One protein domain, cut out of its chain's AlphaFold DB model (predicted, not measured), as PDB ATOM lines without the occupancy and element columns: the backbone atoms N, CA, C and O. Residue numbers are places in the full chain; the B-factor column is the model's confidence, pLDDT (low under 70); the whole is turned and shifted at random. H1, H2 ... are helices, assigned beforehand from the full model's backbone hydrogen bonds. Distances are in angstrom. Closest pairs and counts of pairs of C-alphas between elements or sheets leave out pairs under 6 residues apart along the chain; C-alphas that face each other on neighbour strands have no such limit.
ATOM      1  N   VAL A   2     212.664 357.824 225.247       63.94
ATOM      2  CA  VAL A   2     212.159 358.001 223.879       63.94
ATOM      3  C   VAL A   2     211.932 359.502 223.695       63.94
ATOM      4  O   VAL A   2     211.401 360.150 224.594       63.94
ATOM      5  N   LYS A   3     212.459 360.071 222.609       72.81
ATOM      6  CA  LYS A   3     212.308 361.498 222.297       72.81
ATOM      7  C   LYS A   3     211.112 361.664 221.359       72.81
ATOM      8  O   LYS A   3     210.954 360.800 220.497       72.81
ATOM      9  N   PRO A   4     210.331 362.750 221.488       79.88
ATOM     10  CA  PRO A   4     209.254 363.014 220.551       79.88
ATOM     11  C   PRO A   4     209.810 363.204 219.138       79.88
ATOM     12  O   PRO A   4     210.916 363.727 218.949       79.88
ATOM     13  N   TYR A   5     209.030 362.791 218.145       88.06
ATOM     14  CA  TYR A   5     209.297 363.144 216.757       88.06
ATOM     15  C   TYR A   5     209.054 364.640 216.534       88.06
ATOM     16  O   TYR A   5     208.269 365.272 217.243       88.06
ATOM     17  N   GLY A   6     209.686 365.202 215.499       90.62
ATOM     18  CA  GLY A   6     209.443 366.591 215.093       90.62
ATOM     19  C   GLY A   6     207.966 366.877 214.800       90.62
ATOM     20  O   GLY A   6     207.510 367.980 215.081       90.62
ATOM     21  N   PHE A   7     207.213 365.871 214.339       93.62
ATOM     22  CA  PHE A   7     205.764 365.957 214.147       93.62
ATOM     23  C   PHE A   7     205.022 366.311 215.442       93.62
ATOM     24  O   PHE A   7     204.245 367.252 215.478       93.62
ATOM     25  N   GLN A   8     205.307 365.624 216.548       90.69
ATOM     26  CA  GLN A   8     204.611 365.886 217.813       90.69
ATOM     27  C   GLN A   8     204.881 367.319 218.291       90.69
ATOM     28  O   GLN A   8     203.978 368.026 218.717       90.69
ATOM     29  N   ILE A   9     206.120 367.801 218.148       89.50
ATOM     30  CA  ILE A   9     206.470 369.176 218.524       89.50
ATOM     31  C   ILE A   9     205.757 370.188 217.619       89.50
ATOM     32  O   ILE A   9     205.144 371.127 218.118       89.50
ATOM     33  N   MET A  10     205.834 370.007 216.297       92.38
ATOM     34  CA  MET A  10     205.270 370.958 215.341       92.38
ATOM     35  C   MET A  10     203.743 371.025 215.444       92.38
ATOM     36  O   MET A  10     203.203 372.122 215.523       92.38
ATOM     37  N   SER A  11     203.053 369.884 215.528       93.00
ATOM     38  CA  SER A  11     201.592 369.848 215.659       93.00
ATOM     39  C   SER A  11     201.097 370.621 216.878       93.00
ATOM     40  O   SER A  11     200.142 371.381 216.766       93.00
ATOM     41  N   ASN A  12     201.774 370.507 218.023       89.75
ATOM     42  CA  ASN A  12     201.380 371.243 219.227       89.75
ATOM     43  C   ASN A  12     201.617 372.759 219.119       89.75
ATOM     44  O   ASN A  12     200.908 373.542 219.748       89.75
ATOM     45  N   LEU A  13     202.555 373.200 218.274       90.38
ATOM     46  CA  LEU A  13     202.709 374.620 217.933       90.38
ATOM     47  C   LEU A  13     201.608 375.117 216.985       90.38
ATOM     48  O   LEU A  13     201.363 376.321 216.924       90.38
ATOM     49  N   MET A  14     200.951 374.209 216.259       91.06
ATOM     50  CA  MET A  14     199.908 374.525 215.283       91.06
ATOM     51  C   MET A  14     198.493 374.575 215.860       91.06
ATOM     52  O   MET A  14     197.568 374.973 215.161       91.06
ATOM     53  N   VAL A  15     198.314 374.228 217.138       84.25
ATOM     54  CA  VAL A  15     196.995 374.149 217.793       84.25
ATOM     55  C   VAL A  15     196.217 375.469 217.736       84.25
ATOM     56  O   VAL A  15     194.990 375.456 217.787       84.25
ATOM     57  N   LYS A  16     196.912 376.610 217.639       80.00
ATOM     58  CA  LYS A  16     196.294 377.939 217.566       80.00
ATOM     59  C   LYS A  16     196.718 378.685 216.309       80.00
ATOM     60  O   LYS A  16     197.906 378.767 216.000       80.00
ATOM     61  N   GLY A  17     195.750 379.353 215.689       79.12
ATOM     62  CA  GLY A  17     195.975 380.299 214.603       79.12
ATOM     63  C   GLY A  17     195.805 379.706 213.207       79.12
ATOM     64  O   GLY A  17     195.465 378.540 213.024       79.12
ATOM     65  N   LYS A  18     196.026 380.563 212.208       85.50
ATOM     66  CA  LYS A  18     195.877 380.235 210.790       85.50
ATOM     67  C   LYS A  18     197.244 379.927 210.179       85.50
ATOM     68  O   LYS A  18     198.180 380.706 210.359       85.50
ATOM     69  N   PHE A  19     197.341 378.823 209.447       93.62
ATOM     70  CA  PHE A  19     198.558 378.376 208.773       93.62
ATOM     71  C   PHE A  19     198.347 378.404 207.261       93.62
ATOM     72  O   PHE A  19     197.218 378.385 206.784       93.62
ATOM     73  N   ASP A  20     199.440 378.493 206.513       96.12
ATOM     74  CA  ASP A  20     199.392 378.456 205.054       96.12
ATOM     75  C   ASP A  20     198.931 377.074 204.556       96.12
ATOM     76  O   ASP A  20     199.410 376.052 205.052       96.12
ATOM     77  N   SER A  21     198.019 377.036 203.580       96.50
ATOM     78  CA  SER A  21     197.443 375.784 203.073       96.50
ATOM     79  C   SER A  21     198.494 374.852 202.468       96.50
ATOM     80  O   SER A  21     198.400 373.644 202.658       96.50
ATOM     81  N   ALA A  22     199.526 375.378 201.795       97.25
ATOM     82  CA  ALA A  22     200.584 374.535 201.235       97.25
ATOM     83  C   ALA A  22     201.441 373.917 202.348       97.25
ATOM     84  O   ALA A  22     201.802 372.746 202.276       97.25
ATOM     85  N   PHE A  23     201.702 374.675 203.419       97.62
ATOM     86  CA  PHE A  23     202.356 374.123 204.605       97.62
ATOM     87  C   PHE A  23     201.520 373.013 205.256       97.62
ATOM     88  O   PHE A  23     202.070 371.966 205.600       97.62
ATOM     89  N   LEU A  24     200.209 373.222 205.424       97.69
ATOM     90  CA  LEU A  24     199.317 372.199 205.973       97.69
ATOM     91  C   LEU A  24     199.294 370.947 205.086       97.69
ATOM     92  O   LEU A  24     199.382 369.837 205.611       97.69
ATOM     93  N   ASP A  25     199.259 371.115 203.764       97.75
ATOM     94  CA  ASP A  25     199.257 370.000 202.817       97.75
ATOM     95  C   ASP A  25     200.541 369.163 202.882       97.75
ATOM     96  O   ASP A  25     200.485 367.933 203.007       97.75
ATOM     97  N   ASP A  26     201.697 369.829 202.853       97.75
ATOM     98  CA  ASP A  26     203.010 369.190 202.959       97.75
ATOM     99  C   ASP A  26     203.151 368.459 204.299       97.75
ATOM    100  O   ASP A  26     203.611 367.313 204.360       97.75
ATOM    101  N   TYR A  27     202.719 369.104 205.384       97.62
ATOM    102  CA  TYR A  27     202.824 368.570 206.733       97.62
ATOM    103  C   TYR A  27     201.913 367.354 206.958       97.62
ATOM    104  O   TYR A  27     202.385 366.310 207.417       97.62
ATOM    105  N   GLY A  28     200.635 367.446 206.580       96.81
ATOM    106  CA  GLY A  28     199.683 366.336 206.666       96.81
ATOM    107  C   GLY A  28     200.095 365.153 205.791       96.81
ATOM    108  O   GLY A  28     200.055 363.999 206.229       96.81
ATOM    109  N   THR A  29     200.592 365.432 204.580       96.38
ATOM    110  CA  THR A  29     201.156 364.404 203.692       96.38
ATOM    111  C   THR A  29     202.348 363.711 204.351       96.38
ATOM    112  O   THR A  29     202.415 362.481 204.341       96.38
ATOM    113  N   ALA A  30     203.256 364.468 204.976       97.06
ATOM    114  CA  ALA A  30     204.423 363.919 205.658       97.06
ATOM    115  C   ALA A  30     204.062 363.053 206.878       97.06
ATOM    116  O   ALA A  30     204.677 361.997 207.051       97.06
ATOM    117  N   ILE A  31     203.062 363.444 207.687       95.62
ATOM    118  CA  ILE A  31     202.556 362.608 208.793       95.62
ATOM    119  C   ILE A  31     202.041 361.283 208.239       95.62
ATOM    120  O   ILE A  31     202.524 360.224 208.636       95.62
ATOM    121  N   ARG A  32     201.108 361.328 207.280       93.88
ATOM    122  CA  ARG A  32     200.499 360.118 206.715       93.88
ATOM    123  C   ARG A  32     201.547 359.202 206.083       93.88
ATOM    124  O   ARG A  32     201.550 358.005 206.346       93.88
ATOM    125  N   THR A  33     202.473 359.744 205.289       93.44
ATOM    126  CA  THR A  33     203.557 358.951 204.688       93.44
ATOM    127  C   THR A  33     204.462 358.328 205.752       93.44
ATOM    128  O   THR A  33     204.912 357.193 205.591       93.44
ATOM    129  N   PHE A  34     204.714 359.022 206.866       94.00
ATOM    130  CA  PHE A  34     205.448 358.439 207.984       94.00
ATOM    131  C   PHE A  34     204.670 357.299 208.654       94.00
ATOM    132  O   PHE A  34     205.274 356.256 208.917       94.00
ATOM    133  N   GLU A  35     203.370 357.462 208.905       92.62
ATOM    134  CA  GLU A  35     202.515 356.403 209.461       92.62
ATOM    135  C   GLU A  35     202.486 355.179 208.532       92.62
ATOM    136  O   GLU A  35     202.814 354.072 208.958       92.62
ATOM    137  N   GLN A  36     202.262 355.388 207.231       88.69
ATOM    138  CA  GLN A  36     202.304 354.337 206.206       88.69
ATOM    139  C   GLN A  36     203.660 353.618 206.149       88.69
ATOM    140  O   GLN A  36     203.715 352.400 205.982       88.69
ATOM    141  N   SER A  37     204.774 354.336 206.353       90.50
ATOM    142  CA  SER A  37     206.120 353.736 206.366       90.50
ATOM    143  C   SER A  37     206.335 352.707 207.484       90.50
ATOM    144  O   SER A  37     207.322 351.969 207.456       90.50
ATOM    145  N   LYS A  38     205.439 352.649 208.480       88.56
ATOM    146  CA  LYS A  38     205.460 351.636 209.545       88.56
ATOM    147  C   LYS A  38     204.786 350.323 209.139       88.56
ATOM    148  O   LYS A  38     204.915 349.342 209.869       88.56
ATOM    149  N   GLY A  39     204.164 350.277 207.960       82.50
ATOM    150  CA  GLY A  39     203.533 349.090 207.391       82.50
ATOM    151  C   GLY A  39     202.163 348.776 207.995       82.50
ATOM    152  O   GLY A  39     201.645 349.510 208.830       82.50
ATOM    153  N   SER A  40     201.586 347.642 207.593       74.69
ATOM    154  CA  SER A  40     200.222 347.218 207.959       74.69
ATOM    155  C   SER A  40     200.011 346.895 209.445       74.69
ATOM    156  O   SER A  40     198.895 346.608 209.857       74.69
ATOM    157  N   GLN A  41     201.078 346.903 210.247       73.56
ATOM    158  CA  GLN A  41     201.037 346.740 211.704       73.56
ATOM    159  C   GLN A  41     201.217 348.075 212.435       73.56
ATOM    160  O   GLN A  41     201.564 348.090 213.620       73.56
ATOM    161  N   PHE A  42     201.061 349.198 211.728       84.31
ATOM    162  CA  PHE A  42     201.099 350.512 212.343       84.31
ATOM    163  C   PHE A  42     200.038 350.599 213.441       84.31
ATOM    164  O   PHE A  42     198.851 350.446 213.187       84.31
ATOM    165  N   ASN A  43     200.502 350.849 214.662       87.62
ATOM    166  CA  ASN A  43     199.669 351.142 215.813       87.62
ATOM    167  C   ASN A  43     200.041 352.560 216.288       87.62
ATOM    168  O   ASN A  43     201.172 352.754 216.762       87.62
ATOM    169  N   PRO A  44     199.131 353.543 216.160       89.25
ATOM    170  CA  PRO A  44     199.360 354.915 216.594       89.25
ATOM    171  C   PRO A  44     199.844 355.020 218.044       89.25
ATOM    172  O   PRO A  44     200.850 355.680 218.292       89.25
ATOM    173  N   ALA A  45     199.233 354.305 218.993       88.19
ATOM    174  CA  ALA A  45     199.635 354.338 220.400       88.19
ATOM    175  C   ALA A  45     201.079 353.848 220.614       88.19
ATOM    176  O   ALA A  45     201.833 354.421 221.402       88.19
ATOM    177  N   ALA A  46     201.513 352.826 219.870       86.81
ATOM    178  CA  ALA A  46     202.875 352.298 219.966       86.81
ATOM    179  C   ALA A  46     203.944 353.269 219.431       86.81
ATOM    180  O   ALA A  46     205.085 353.258 219.905       86.81
ATOM    181  N   ILE A  47     203.594 354.084 218.433       88.06
ATOM    182  CA  ILE A  47     204.520 355.004 217.762       88.06
ATOM    183  C   ILE A  47     204.488 356.399 218.388       88.06
ATOM    184  O   ILE A  47     205.546 356.975 218.654       88.06
ATOM    185  N   TRP A  48     203.290 356.925 218.621       89.44
ATOM    186  CA  TRP A  48     203.031 358.288 219.071       89.44
ATOM    187  C   TRP A  48     202.852 358.383 220.584       89.44
ATOM    188  O   TRP A  48     203.433 359.280 221.193       89.44
ATOM    189  N   GLY A  49     202.179 357.408 221.204       81.44
ATOM    190  CA  GLY A  49     201.853 357.372 222.638       81.44
ATOM    191  C   GLY A  49     203.039 357.146 223.586       81.44
ATOM    192  O   GLY A  49     202.857 357.007 224.792       81.44
ATOM    193  N   ASN A  50     204.278 357.132 223.079       69.31
ATOM    194  CA  ASN A  50     205.491 356.941 223.880       69.31
ATOM    195  C   ASN A  50     206.400 358.190 223.990       69.31
ATOM    196  O   ASN A  50     207.624 358.053 223.856       69.31
ATOM    197  N   PRO A  51     205.899 359.415 224.261       58.53
ATOM    198  CA  PRO A  51     206.766 360.546 224.560       58.53
ATOM    199  C   PRO A  51     207.222 360.455 226.027       58.53
ATOM    200  O   PRO A  51     206.855 361.258 226.872       58.53
ATOM    201  N   GLY A  52     208.000 359.427 226.375       55.84
ATOM    202  CA  GLY A  52     208.659 359.328 227.679       55.84
ATOM    203  C   GLY A  52     207.761 359.570 228.903       55.84
ATOM    204  O   GLY A  52     208.171 360.334 229.760       55.84
ATOM    205  N   ILE A  53     206.589 358.928 228.979       52.28
ATOM    206  CA  ILE A  53     205.694 358.696 230.146       52.28
ATOM    207  C   ILE A  53     205.213 359.942 230.943       52.28
ATOM    208  O   ILE A  53     204.248 359.843 231.687       52.28
ATOM    209  N   THR A  54     205.801 361.131 230.788       58.34
ATOM    210  CA  THR A  54     205.400 362.348 231.522       58.34
ATOM    211  C   THR A  54     205.565 363.645 230.721       58.34
ATOM    212  O   THR A  54     205.528 364.724 231.309       58.34
ATOM    213  N   ALA A  55     205.849 363.587 229.415       66.50
ATOM    214  CA  ALA A  55     206.004 364.803 228.621       66.50
ATOM    215  C   ALA A  55     204.626 365.329 228.203       66.50
ATOM    216  O   ALA A  55     203.960 364.720 227.374       66.50
ATOM    217  N   GLN A  56     204.225 366.469 228.765       76.75
ATOM    218  CA  GLN A  56     203.155 367.285 228.199       76.75
ATOM    219  C   GLN A  56     203.734 368.064 227.019       76.75
ATOM    220  O   GLN A  56     204.746 368.755 227.171       76.75
ATOM    221  N   LEU A  57     203.140 367.905 225.841       80.00
ATOM    222  CA  LEU A  57     203.578 368.596 224.629       80.00
ATOM    223  C   LEU A  57     202.612 369.718 224.229       80.00
ATOM    224  O   LEU A  57     203.056 370.693 223.621       80.00
ATOM    225  N   ASP A  58     201.338 369.624 224.618       80.25
ATOM    226  CA  ASP A  58     200.339 370.674 224.426       80.25
ATOM    227  C   ASP A  58     200.108 371.429 225.745       80.25
ATOM    228  O   ASP A  58     199.670 370.856 226.738       80.25
ATOM    229  N   TYR A  59     200.372 372.734 225.760       77.12
ATOM    230  CA  TYR A  59     200.137 373.613 226.917       77.12
ATOM    231  C   TYR A  59     199.009 374.621 226.669       77.12
ATOM    232  O   TYR A  59     198.946 375.676 227.302       77.12
ATOM    233  N   THR A  60     198.133 374.348 225.704       73.38
ATOM    234  CA  THR A  60     197.044 375.262 225.349       73.38
ATOM    235  C   THR A  60     195.864 375.198 226.321       73.38
ATOM    236  O   THR A  60     195.141 376.193 226.429       73.38
ATOM    237  N   GLY A  61     195.707 374.082 227.049       67.31
ATOM    238  CA  GLY A  61     194.748 373.886 228.144       67.31
ATOM    239  C   GLY A  61     195.297 374.254 229.533       67.31
ATOM    240  O   GLY A  61     196.482 374.539 229.689       67.31
ATOM    241  N   LYS A  62     194.430 374.248 230.562       59.19
ATOM    242  CA  LYS A  62     194.781 374.680 231.936       59.19
ATOM    243  C   LYS A  62     195.899 373.859 232.587       59.19
ATOM    244  O   LYS A  62     196.717 374.448 233.286       59.19
ATOM    245  N   ASP A  63     195.935 372.555 232.329       67.62
ATOM    246  CA  ASP A  63     196.860 371.626 232.989       67.62
ATOM    247  C   ASP A  63     197.872 370.987 232.025       67.62
ATOM    248  O   ASP A  63     198.668 370.150 232.445       67.62
ATOM    249  N   GLY A  64     197.869 371.414 230.753       69.94
ATOM    250  CA  GLY A  64     198.584 370.759 229.656       69.94
ATOM    251  C   GLY A  64     198.043 369.355 229.352       69.94
ATOM    252  O   GLY A  64     197.538 368.668 230.236       69.94
ATOM    253  N   THR A  65     198.131 368.912 228.104       75.88
ATOM    254  CA  THR A  65     197.775 367.541 227.701       75.88
ATOM    255  C   THR A  65     198.994 366.842 227.091       75.88
ATOM    256  O   THR A  65     199.982 367.511 226.742       75.88
ATOM    257  N   PRO A  66     198.994 365.497 226.989       82.00
ATOM    258  CA  PRO A  66     200.112 364.767 226.402       82.00
ATOM    259  C   PRO A  66     200.499 365.301 225.021       82.00
ATOM    260  O   PRO A  66     201.688 365.501 224.774       82.00
ATOM    261  N   GLY A  67     199.524 365.594 224.150       84.44
ATOM    262  CA  GLY A  67     199.774 366.101 222.793       84.44
ATOM    263  C   GLY A  67     200.678 365.156 221.993       84.44
ATOM    264  O   GLY A  67     201.569 365.581 221.255       84.44
ATOM    265  N   SER A  68     200.526 363.862 222.239       88.44
ATOM    266  CA  SER A  68     201.359 362.788 221.734       88.44
ATOM    267  C   SER A  68     201.022 362.424 220.289       88.44
ATOM    268  O   SER A  68     201.949 362.131 219.535       88.44
ATOM    269  N   ASP A  69     199.756 362.490 219.876       92.50
ATOM    270  CA  ASP A  69     199.358 362.231 218.495       92.50
ATOM    271  C   ASP A  69     199.531 363.513 217.657       92.50
ATOM    272  O   ASP A  69     198.811 364.497 217.862       92.50
ATOM    273  N   PRO A  70     200.459 363.554 216.679       93.88
ATOM    274  CA  PRO A  70     200.618 364.737 215.839       93.88
ATOM    275  C   PRO A  70     199.359 365.048 215.014       93.88
ATOM    276  O   PRO A  70     199.184 366.192 214.586       93.88
ATOM    277  N   MET A  71     198.466 364.079 214.807       94.94
ATOM    278  CA  MET A  71     197.217 364.309 214.092       94.94
ATOM    279  C   MET A  71     196.286 365.265 214.852       94.94
ATOM    280  O   MET A  71     195.581 366.040 214.214       94.94
ATOM    281  N   ALA A  72     196.343 365.308 216.191       92.75
ATOM    282  CA  ALA A  72     195.509 366.209 216.989       92.75
ATOM    283  C   ALA A  72     195.789 367.683 216.672       92.75
ATOM    284  O   ALA A  72     194.901 368.427 216.260       92.75
ATOM    285  N   GLY A  73     197.044 368.117 216.817       93.00
ATOM    286  CA  GLY A  73     197.417 369.504 216.535       93.00
ATOM    287  C   GLY A  73     197.297 369.869 215.053       93.00
ATOM    288  O   GLY A  73     196.911 370.991 214.730       93.00
ATOM    289  N   TYR A  74     197.551 368.911 214.152       96.75
ATOM    290  CA  TYR A  74     197.328 369.100 212.719       96.75
ATOM    291  C   TYR A  74     195.854 369.369 212.408       96.75
ATOM    292  O   TYR A  74     195.548 370.386 211.795       96.75
ATOM    293  N   LEU A  75     194.937 368.513 212.867       96.44
ATOM    294  CA  LEU A  75     193.510 368.649 212.570       96.44
ATOM    295  C   LEU A  75     192.884 369.874 213.240       96.44
ATOM    296  O   LEU A  75     192.045 370.530 212.628       96.44
ATOM    297  N   LYS A  76     193.365 370.279 214.424       93.81
ATOM    298  CA  LYS A  76     193.008 371.586 214.996       93.81
ATOM    299  C   LYS A  76     193.419 372.723 214.056       93.81
ATOM    300  O   LYS A  76     192.612 373.607 213.790       93.81
ATOM    301  N   ALA A  77     194.629 372.696 213.499       95.06
ATOM    302  CA  ALA A  77     195.061 373.703 212.525       95.06
ATOM    303  C   ALA A  77     194.219 373.669 211.237       95.06
ATOM    304  O   ALA A  77     193.858 374.722 210.712       95.06
ATOM    305  N   VAL A  78     193.866 372.473 210.756       96.81
ATOM    306  CA  VAL A  78     192.968 372.276 209.606       96.81
ATOM    307  C   VAL A  78     191.599 372.896 209.864       96.81
ATOM    308  O   VAL A  78     191.112 373.634 209.016       96.81
ATOM    309  N   ALA A  79     191.011 372.673 211.039       94.69
ATOM    310  CA  ALA A  79     189.703 373.218 211.390       94.69
ATOM    311  C   ALA A  79     189.670 374.759 211.306       94.69
ATOM    312  O   ALA A  79     188.705 375.339 210.819       94.69
ATOM    313  N   HIS A  80     190.762 375.443 211.668       93.19
ATOM    314  CA  HIS A  80     190.876 376.903 211.530       93.19
ATOM    315  C   HIS A  80     191.099 377.386 210.075       93.19
ATOM    316  O   HIS A  80     191.212 378.594 209.834       93.19
ATOM    317  N   ASN A  81     191.166 376.471 209.099       94.56
ATOM    318  CA  ASN A  81     191.364 376.734 207.669       94.56
ATOM    319  C   ASN A  81     190.297 376.012 206.817       94.56
ATOM    320  O   ASN A  81     190.630 375.041 206.142       94.56
ATOM    321  N   PRO A  82     189.035 376.485 206.795       94.38
ATOM    322  CA  PRO A  82     187.918 375.738 206.202       94.38
ATOM    323  C   PRO A  82     188.068 375.406 204.708       94.38
ATOM    324  O   PRO A  82     187.749 374.293 204.290       94.38
ATOM    325  N   ASP A  83     188.628 376.323 203.911       94.94
ATOM    326  CA  ASP A  83     188.914 376.068 202.490       94.94
ATOM    327  C   ASP A  83     189.883 374.886 202.331       94.94
ATOM    328  O   ASP A  83     189.618 373.939 201.594       94.94
ATOM    329  N   PHE A  84     190.976 374.888 203.104       97.44
ATOM    330  CA  PHE A  84     191.933 373.784 203.110       97.44
ATOM    331  C   PHE A  84     191.333 372.505 203.700       97.44
ATOM    332  O   PHE A  84     191.632 371.418 203.224       97.44
ATOM    333  N   ALA A  85     190.480 372.603 204.721       97.62
ATOM    334  CA  ALA A  85     189.790 371.449 205.288       97.62
ATOM    335  C   ALA A  85     188.924 370.754 204.225       97.62
ATOM    336  O   ALA A  85     188.975 369.531 204.096       97.62
ATOM    337  N   THR A  86     188.211 371.535 203.409       98.19
ATOM    338  CA  THR A  86     187.422 371.030 202.275       98.19
ATOM    339  C   THR A  86     188.319 370.290 201.278       98.19
ATOM    340  O   THR A  86     188.066 369.129 200.948       98.19
ATOM    341  N   GLU A  87     189.411 370.929 200.844       98.19
ATOM    342  CA  GLU A  87     190.395 370.325 199.936       98.19
ATOM    343  C   GLU A  87     190.997 369.040 200.516       98.19
ATOM    344  O   GLU A  87     191.127 368.041 199.809       98.19
ATOM    345  N   LEU A  88     191.329 369.041 201.809       98.31
ATOM    346  CA  LEU A  88     191.937 367.914 202.499       98.31
ATOM    347  C   LEU A  88     191.017 366.696 202.477       98.31
ATOM    348  O   LEU A  88     191.462 365.638 202.048       98.31
ATOM    349  N   PHE A  89     189.756 366.816 202.902       98.38
ATOM    350  CA  PHE A  89     188.827 365.675 202.968       98.38
ATOM    351  C   PHE A  89     188.600 365.026 201.591       98.38
ATOM    352  O   PHE A  89     188.518 363.794 201.475       98.38
ATOM    353  N   LEU A  90     188.575 365.846 200.537       97.81
ATOM    354  CA  LEU A  90     188.414 365.401 199.152       97.81
ATOM    355  C   LEU A  90     189.732 364.987 198.482       97.81
ATOM    356  O   LEU A  90     189.708 364.380 197.408       97.81
ATOM    357  N   LYS A  91     190.884 365.267 199.104       97.19
ATOM    358  CA  LYS A  91     192.206 364.965 198.548       97.19
ATOM    359  C   LYS A  91     192.346 363.470 198.311       97.19
ATOM    360  O   LYS A  91     192.348 362.679 199.254       97.19
ATOM    361  N   GLN A  92     192.529 363.100 197.047       95.56
ATOM    362  CA  GLN A  92     192.830 361.729 196.654       95.56
ATOM    363  C   GLN A  92     194.191 361.306 197.208       95.56
ATOM    364  O   GLN A  92     195.178 362.049 197.169       95.56
ATOM    365  N   LEU A  93     194.237 360.095 197.742       92.12
ATOM    366  CA  LEU A  93     195.454 359.473 198.222       92.12
ATOM    367  C   LEU A  93     196.116 358.709 197.064       92.12
ATOM    368  O   LEU A  93     195.416 358.233 196.173       92.12
ATOM    369  N   PRO A  94     197.459 358.595 197.046       88.19
ATOM    370  CA  PRO A  94     198.132 357.719 196.098       88.19
ATOM    371  C   PRO A  94     197.585 356.298 196.217       88.19
ATOM    372  O   PRO A  94     197.394 355.819 197.335       88.19
ATOM    373  N   ASP A  95     197.372 355.649 195.076       80.19
ATOM    374  CA  ASP A  95     197.024 354.234 195.036       80.19
ATOM    375  C   ASP A  95     198.227 353.414 195.518       80.19
ATOM    376  O   ASP A  95     199.293 353.395 194.895       80.19
ATOM    377  N   ASP A  96     198.068 352.822 196.692       73.69
ATOM    378  CA  ASP A  96     198.997 351.894 197.326       73.69
ATOM    379  C   ASP A  96     198.477 350.448 197.254       73.69
ATOM    380  O   ASP A  96     199.069 349.555 197.864       73.69
ATOM    381  N   SER A  97     197.385 350.215 196.514       73.81
ATOM    382  CA  SER A  97     196.806 348.896 196.314       73.81
ATOM    383  C   SER A  97     197.433 348.191 195.108       73.81
ATOM    384  O   SER A  97     197.794 348.799 194.103       73.81
ATOM    385  N   ASP A  98     197.539 346.865 195.198       76.62
ATOM    386  CA  ASP A  98     197.911 346.021 194.059       76.62
ATOM    387  C   ASP A  98     196.693 345.700 193.152       76.62
ATOM    388  O   ASP A  98     196.828 344.940 192.187       76.62
ATOM    389  N   ASP A  99     195.499 346.238 193.453       79.75
ATOM    390  CA  ASP A  99     194.259 345.994 192.705       79.75
ATOM    391  C   ASP A  99     193.922 347.185 191.790       79.75
ATOM    392  O   ASP A  99     193.495 348.232 192.271       79.75
ATOM    393  N   PRO A 100     194.009 347.031 190.455       78.94
ATOM    394  CA  PRO A 100     193.701 348.108 189.515       78.94
ATOM    395  C   PRO A 100     192.227 348.552 189.515       78.94
ATOM    396  O   PRO A 100     191.893 349.504 188.811       78.94
ATOM    397  N   ASN A 101     191.340 347.857 190.237       82.19
ATOM    398  CA  ASN A 101     189.930 348.224 190.396       82.19
ATOM    399  C   ASN A 101     189.602 348.739 191.804       82.19
ATOM    400  O   ASN A 101     188.421 348.927 192.107       82.19
ATOM    401  N   ALA A 102     190.604 348.943 192.665       80.50
ATOM    402  CA  ALA A 102     190.367 349.504 193.985       80.50
ATOM    403  C   ALA A 102     189.715 350.895 193.866       80.50
ATOM    404  O   ALA A 102     190.095 351.695 193.001       80.50
ATOM    405  N   PRO A 103     188.721 351.208 194.715       83.00
ATOM    406  CA  PRO A 103     188.133 352.536 194.731       83.00
ATOM    407  C   PRO A 103     189.198 353.575 195.093       83.00
ATOM    408  O   PRO A 103     190.059 353.344 195.942       83.00
ATOM    409  N   THR A 104     189.130 354.746 194.458       88.19
ATOM    410  CA  THR A 104     190.034 355.852 194.781       88.19
ATOM    411  C   THR A 104     189.811 356.309 196.219       88.19
ATOM    412  O   THR A 104     188.766 356.871 196.547       88.19
ATOM    413  N   ARG A 105     190.826 356.105 197.057       92.12
ATOM    414  CA  ARG A 105     190.844 356.557 198.450       92.12
ATOM    415  C   ARG A 105     191.075 358.064 198.532       92.12
ATOM    416  O   ARG A 105     191.844 358.628 197.752       92.12
ATOM    417  N   THR A 106     190.461 358.722 199.503       95.88
ATOM    418  CA  THR A 106     190.680 360.126 199.867       95.88
ATOM    419  C   THR A 106     191.088 360.252 201.330       95.88
ATOM    420  O   THR A 106     191.076 359.282 202.088       95.88
ATOM    421  N   MET A 107     191.477 361.456 201.751       96.69
ATOM    422  CA  MET A 107     191.850 361.682 203.148       96.69
ATOM    423  C   MET A 107     190.670 361.439 204.093       96.69
ATOM    424  O   MET A 107     190.899 361.022 205.221       96.69
ATOM    425  N   ALA A 108     189.429 361.654 203.640       97.62
ATOM    426  CA  ALA A 108     188.237 361.288 204.402       97.62
ATOM    427  C   ALA A 108     188.185 359.781 204.705       97.62
ATOM    428  O   ALA A 108     187.946 359.423 205.853       97.62
ATOM    429  N   ASP A 109     188.487 358.906 203.732       96.06
ATOM    430  CA  ASP A 109     188.525 357.450 203.967       96.06
ATOM    431  C   ASP A 109     189.561 357.111 205.043       96.06
ATOM    432  O   ASP A 109     189.277 356.406 206.012       96.06
ATOM    433  N   TYR A 110     190.751 357.702 204.924       95.00
ATOM    434  CA  TYR A 110     191.813 357.499 205.896       95.00
ATOM    435  C   TYR A 110     191.446 358.024 207.291       95.00
ATOM    436  O   TYR A 110     191.576 357.292 208.264       95.00
ATOM    437  N   LEU A 111     190.972 359.265 207.414       96.50
ATOM    438  CA  LEU A 111     190.710 359.895 208.710       96.50
ATOM    439  C   LEU A 111     189.459 359.351 209.402       96.50
ATOM    440  O   LEU A 111     189.478 359.178 210.615       96.50
ATOM    441  N   LEU A 112     188.379 359.105 208.658       96.69
ATOM    442  CA  LEU A 112     187.108 358.678 209.237       96.69
ATOM    443  C   LEU A 112     187.044 357.158 209.383       96.69
ATOM    444  O   LEU A 112     186.482 356.685 210.367       96.69
ATOM    445  N   SER A 113     187.642 356.380 208.474       93.31
ATOM    446  CA  SER A 113     187.435 354.926 208.423       93.31
ATOM    447  C   SER A 113     188.675 354.083 208.696       93.31
ATOM    448  O   SER A 113     188.569 353.122 209.456       93.31
ATOM    449  N   GLU A 114     189.830 354.416 208.124       91.88
ATOM    450  CA  GLU A 114     191.003 353.526 208.152       91.88
ATOM    451  C   GLU A 114     191.935 353.762 209.349       91.88
ATOM    452  O   GLU A 114     192.552 352.822 209.854       91.88
ATOM    453  N   ARG A 115     192.099 355.015 209.784       92.44
ATOM    454  CA  ARG A 115     193.072 355.387 210.811       92.44
ATOM    455  C   ARG A 115     192.555 355.017 212.197       92.44
ATOM    456  O   ARG A 115     191.497 355.469 212.629       92.44
ATOM    457  N   GLU A 116     193.353 354.256 212.938       90.94
ATOM    458  CA  GLU A 116     193.113 354.042 214.362       90.94
ATOM    459  C   GLU A 116     193.371 355.331 215.162       90.94
ATOM    460  O   GLU A 116     194.276 356.114 214.871       90.94
ATOM    461  N   PHE A 117     192.582 355.538 216.209       91.19
ATOM    462  CA  PHE A 117     192.782 356.605 217.188       91.19
ATOM    463  C   PHE A 117     192.921 355.958 218.563       91.19
ATOM    464  O   PHE A 117     192.423 354.851 218.781       91.19
ATOM    465  N   TYR A 118     193.628 356.621 219.470       90.19
ATOM    466  CA  TYR A 118     193.893 356.110 220.808       90.19
ATOM    467  C   TYR A 118     193.707 357.215 221.843       90.19
ATOM    468  O   TYR A 118     193.800 358.398 221.520       90.19
ATOM    469  N   ASP A 119     193.435 356.801 223.075       88.00
ATOM    470  CA  ASP A 119     193.386 357.683 224.237       88.00
ATOM    471  C   ASP A 119     194.818 358.112 224.579       88.00
ATOM    472  O   ASP A 119     195.660 357.279 224.923       88.00
ATOM    473  N   GLU A 120     195.136 359.396 224.419       84.69
ATOM    474  CA  GLU A 120     196.500 359.875 224.641       84.69
ATOM    475  C   GLU A 120     196.891 359.928 226.125       84.69
ATOM    476  O   GLU A 120     198.088 359.930 226.430       84.69
ATOM    477  N   ASP A 121     195.910 359.950 227.033       80.75
ATOM    478  CA  ASP A 121     196.119 359.951 228.481       80.75
ATOM    479  C   ASP A 121     196.365 358.528 229.017       80.75
ATOM    480  O   ASP A 121     197.124 358.349 229.976       80.75
ATOM    481  N   ASP A 122     195.815 357.503 228.354       81.81
ATOM    482  CA  ASP A 122     196.107 356.088 228.620       81.81
ATOM    483  C   ASP A 122     196.302 355.246 227.333       81.81
ATOM    484  O   ASP A 122     195.494 354.356 227.035       81.81
ATOM    485  N   PRO A 123     197.418 355.430 226.586       82.62
ATOM    486  CA  PRO A 123     197.609 354.827 225.259       82.62
ATOM    487  C   PRO A 123     197.580 353.295 225.207       82.62
ATOM    488  O   PRO A 123     197.435 352.712 224.134       82.62
ATOM    489  N   PHE A 124     197.765 352.625 226.348       81.88
ATOM    490  CA  PHE A 124     197.817 351.161 226.441       81.88
ATOM    491  C   PHE A 124     196.809 350.574 227.431       81.88
ATOM    492  O   PHE A 124     196.871 349.373 227.716       81.88
ATOM    493  N   GLY A 125     195.918 351.392 227.984       74.94
ATOM    494  CA  GLY A 125     194.971 350.958 228.996       74.94
ATOM    495  C   GLY A 125     193.522 351.188 228.595       74.94
ATOM    496  O   GLY A 125     193.121 350.937 227.460       74.94
ATOM    497  N   LYS A 126     192.708 351.532 229.587       66.56
ATOM    498  CA  LYS A 126     191.252 351.664 229.470       66.56
ATOM    499  C   LYS A 126     190.867 353.041 229.989       66.56
ATOM    500  O   LYS A 126     190.117 353.097 230.962       66.56
ATOM    501  N   GLY A 127     191.485 354.081 229.429       63.62
ATOM    502  CA  GLY A 127     191.334 355.462 229.876       63.62
ATOM    503  C   GLY A 127     189.886 355.956 229.844       63.62
ATOM    504  O   GLY A 127     188.934 355.173 229.841       63.62
ATOM    505  N   ASP A 128     189.683 357.265 229.878       66.94
ATOM    506  CA  ASP A 128     188.318 357.801 229.951       66.94
ATOM    507  C   ASP A 128     187.542 357.664 228.629       66.94
ATOM    508  O   ASP A 128     186.327 357.864 228.604       66.94
ATOM    509  N   GLY A 129     188.229 357.223 227.569       68.75
ATOM    510  CA  GLY A 129     187.662 356.986 226.250       68.75
ATOM    511  C   GLY A 129     187.742 358.204 225.338       68.75
ATOM    512  O   GLY A 129     187.288 358.107 224.205       68.75
ATOM    513  N   THR A 130     188.325 359.314 225.792       74.69
ATOM    514  CA  THR A 130     188.490 360.531 224.999       74.69
ATOM    515  C   THR A 130     189.711 360.414 224.099       74.69
ATOM    516  O   THR A 130     190.848 360.331 224.559       74.69
ATOM    517  N   MET A 131     189.496 360.459 222.786       87.81
ATOM    518  CA  MET A 131     190.585 360.473 221.807       87.81
ATOM    519  C   MET A 131     190.783 361.894 221.271       87.81
ATOM    520  O   MET A 131     190.050 362.339 220.390       87.81
ATOM    521  N   GLN A 132     191.787 362.621 221.767       87.56
ATOM    522  CA  GLN A 132     191.983 364.046 221.457       87.56
ATOM    523  C   GLN A 132     192.236 364.299 219.961       87.56
ATOM    524  O   GLN A 132     191.791 365.310 219.414       87.56
ATOM    525  N   SER A 133     192.918 363.384 219.264       91.75
ATOM    526  CA  SER A 133     193.079 363.471 217.808       91.75
ATOM    527  C   SER A 133     191.787 363.206 217.033       91.75
ATOM    528  O   SER A 133     191.626 363.744 215.938       91.75
ATOM    529  N   ARG A 134     190.847 362.441 217.601       94.00
ATOM    530  CA  ARG A 134     189.520 362.226 217.013       94.00
ATOM    531  C   ARG A 134     188.572 363.387 217.304       94.00
ATOM    532  O   ARG A 134     187.851 363.791 216.405       94.00
ATOM    533  N   ASP A 135     188.626 363.978 218.492       91.69
ATOM    534  CA  ASP A 135     187.931 365.239 218.786       91.69
ATOM    535  C   ASP A 135     188.384 366.356 217.824       91.69
ATOM    536  O   ASP A 135     187.574 367.050 217.215       91.69
ATOM    537  N   ALA A 136     189.693 366.456 217.562       93.50
ATOM    538  CA  ALA A 136     190.218 367.384 216.562       93.50
ATOM    539  C   ALA A 136     189.712 367.091 215.134       93.50
ATOM    540  O   ALA A 136     189.477 368.029 214.367       93.50
ATOM    541  N   LEU A 137     189.529 365.813 214.774       96.62
ATOM    542  CA  LEU A 137     188.868 365.418 213.524       96.62
ATOM    543  C   LEU A 137     187.412 365.880 213.496       96.62
ATOM    544  O   LEU A 137     186.973 366.417 212.479       96.62
ATOM    545  N   GLY A 138     186.721 365.722 214.626       93.94
ATOM    546  CA  GLY A 138     185.395 366.262 214.883       93.94
ATOM    547  C   GLY A 138     185.328 367.733 214.523       93.94
ATOM    548  O   GLY A 138     184.489 368.093 213.722       93.94
ATOM    549  N   LYS A 139     186.276 368.574 214.950       92.88
ATOM    550  CA  LYS A 139     186.289 370.009 214.583       92.88
ATOM    551  C   LYS A 139     186.650 370.294 213.123       92.88
ATOM    552  O   LYS A 139     186.165 371.270 212.549       92.88
ATOM    553  N   ALA A 140     187.501 369.475 212.509       96.19
ATOM    554  CA  ALA A 140     187.898 369.653 211.112       96.19
ATOM    555  C   ALA A 140     186.774 369.294 210.123       96.19
ATOM    556  O   ALA A 140     186.680 369.910 209.062       96.19
ATOM    557  N   LEU A 141     185.916 368.334 210.475       96.75
ATOM    558  CA  LEU A 141     184.805 367.867 209.647       96.75
ATOM    559  C   LEU A 141     183.754 368.958 209.324       96.75
ATOM    560  O   LEU A 141     183.529 369.211 208.139       96.75
ATOM    561  N   PRO A 142     183.125 369.652 210.291       93.44
ATOM    562  CA  PRO A 142     182.187 370.724 210.008       93.44
ATOM    563  C   PRO A 142     182.898 371.899 209.339       93.44
ATOM    564  O   PRO A 142     182.306 372.509 208.457       93.44
ATOM    565  N   ALA A 143     184.171 372.181 209.639       94.56
ATOM    566  CA  ALA A 143     184.920 373.196 208.897       94.56
ATOM    567  C   ALA A 143     185.027 372.852 207.401       94.56
ATOM    568  O   ALA A 143     184.732 373.695 206.552       94.56
ATOM    569  N   ALA A 144     185.360 371.601 207.076       97.00
ATOM    570  CA  ALA A 144     185.422 371.105 205.702       97.00
ATOM    571  C   ALA A 144     184.047 371.056 205.019       97.00
ATOM    572  O   ALA A 144     183.926 371.335 203.832       97.00
ATOM    573  N   GLY A 145     183.001 370.687 205.756       95.69
ATOM    574  CA  GLY A 145     181.663 370.525 205.198       95.69
ATOM    575  C   GLY A 145     180.841 371.809 205.139       95.69
ATOM    576  O   GLY A 145     179.850 371.844 204.424       95.69
ATOM    577  N   THR A 146     181.207 372.866 205.867       91.94
ATOM    578  CA  THR A 146     180.385 374.091 205.971       91.94
ATOM    579  C   THR A 146     181.130 375.371 205.611       91.94
ATOM    580  O   THR A 146     180.501 376.409 205.424       91.94
ATOM    581  N   GLY A 147     182.465 375.333 205.544       91.31
ATOM    582  CA  GLY A 147     183.282 376.537 205.390       91.31
ATOM    583  C   GLY A 147     183.426 377.363 206.674       91.31
ATOM    584  O   GLY A 147     184.049 378.426 206.648       91.31
ATOM    585  N   MET A 148     182.878 376.907 207.804       86.25
ATOM    586  CA  MET A 148     182.923 377.649 209.063       86.25
ATOM    587  C   MET A 148     184.174 377.349 209.880       86.25
ATOM    588  O   MET A 148     184.661 376.225 209.942       86.25
ATOM    589  N   ASN A 149     184.691 378.377 210.544       83.50
ATOM    590  CA  ASN A 149     185.799 378.229 211.479       83.50
ATOM    591  C   ASN A 149     185.257 377.814 212.863       83.50
ATOM    592  O   ASN A 149     184.280 378.420 213.303       83.50
ATOM    593  N   PRO A 150     185.892 376.858 213.572       78.62
ATOM    594  CA  PRO A 150     185.453 376.392 214.892       78.62
ATOM    595  C   PRO A 150     185.449 377.472 215.987       78.62
ATOM    596  O   PRO A 150     184.785 377.297 217.004       78.62
ATOM    597  N   ASP A 151     186.173 378.582 215.806       76.06
ATOM    598  CA  ASP A 151     186.153 379.725 216.732       76.06
ATOM    599  C   ASP A 151     184.868 380.566 216.618       76.06
ATOM    600  O   ASP A 151     184.576 381.397 217.484       76.06
ATOM    601  N   VAL A 152     184.111 380.394 215.533       68.44
ATOM    602  CA  VAL A 152     182.774 380.967 215.391       68.44
ATOM    603  C   VAL A 152     181.803 379.958 216.000       68.44
ATOM    604  O   VAL A 152     181.928 378.769 215.703       68.44
ATOM    605  N   PRO A 153     180.847 380.381 216.855       62.22
ATOM    606  CA  PRO A 153     179.830 379.464 217.352       62.22
ATOM    607  C   PRO A 153     179.215 378.706 216.176       62.22
ATOM    608  O   PRO A 153     178.976 379.324 215.136       62.22
TER     609      PRO A 153
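AT A GLANCE: This is residues 2 to 153 of the 397 residues of an uncharacterized protein of Streptomyces globisporus (UniProt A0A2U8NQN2). Short helix H4 makes the core, with long helix H7 packed along one side of it and H1 and H2 over the other. After H4 the chain turns sharply into H5, which crosses H7 at its far end, and H6 packs on H5; little H3 touches no helix, and long loops join several of the parts. The printed part has 152 residues and seven named helices, H1 to H7 in order along it, with no named strand: the class is all helix, though under half of the residues, 70 of 152, are in named elements. The whole is compact, with a radius of gyration of the C-alphas of 15.2 A and spans of 46 by 39 by 26 A.

IN THESE COORDINATES: Find C-alpha 6 at (209.443, 366.591, 215.093); there H1 begins, residues 6 to 13, 10.9 A long. Next comes H2, residues 21 to 36, the longest helix by residues, running 22.2 A from C-alpha 21 at (197.443, 375.784, 203.073). H3 is residues 44 to 47, 5.3 A. Then look for H4 at residues 70 to 79, 14.5 A, H5 at residues 82 to 90, 12.5 A, and H6 at residues 107 to 114, 9.6 A. H7, residues 132 to 146, runs 21.8 A to C-alpha 146 at (180.385, 374.091, 205.971).

HOW THE PARTS SIT: Start at the hub, H4, which touches four helices. H7 touches it at a shallow tilt of 24 degrees, the same way; their closest C-alphas, of Ala 72 and Ser 133, are 3.8 A apart. H1 touches H4 at a steep tilt of 40 degrees, the same way, with the C-alphas of Ser 11 and Gly 73 closest at 4.3 A. H2 touches H4 with residues 24 to 31 alone, at a shallow tilt of 31 degrees, opposite ways; the closest C-alphas, of Gly 28 and Tyr 74, are 7.1 A apart. H4 and H5 touch only at the corner by their tight link, and only just, with 3 pairs of C-alphas within 8 A; the closest are those of Val 78 and Ala 85, 5.4 A. H7, with residues 140 to 146 alone, touches H5, about perpendicular at 79 degrees, where the C-alphas of Thr 86 and Ala 144 are closest at 4.0 A. H6 touches H5 at a steep tilt of 58 degrees, the C-alphas of Phe 89 and Ala 108 closest at 4.7 A. H2 and H7 are apart. In H1, H2, H4, H5 and H6 every O i to N i+4 pair is within hydrogen-bond range; in H7 9 of 11 are, and H3 is too short for such a pair.

THE WHOLE: The farthest C-alphas, of Lys 62 and Pro 100, are 50.1 A apart. The printed part has no cut. Its long links are H3 to H4, H5 to H6 and H6 to H7; in the second, residues 91 to 106, look for C-alphas 15 to 28 A from the mean of the C-alphas. Mean pLDDT of the printed part is 86.6; it is under 70 at residue 2 and residues 50 to 55, 61 to 64, 126 to 129 and 152 to 153.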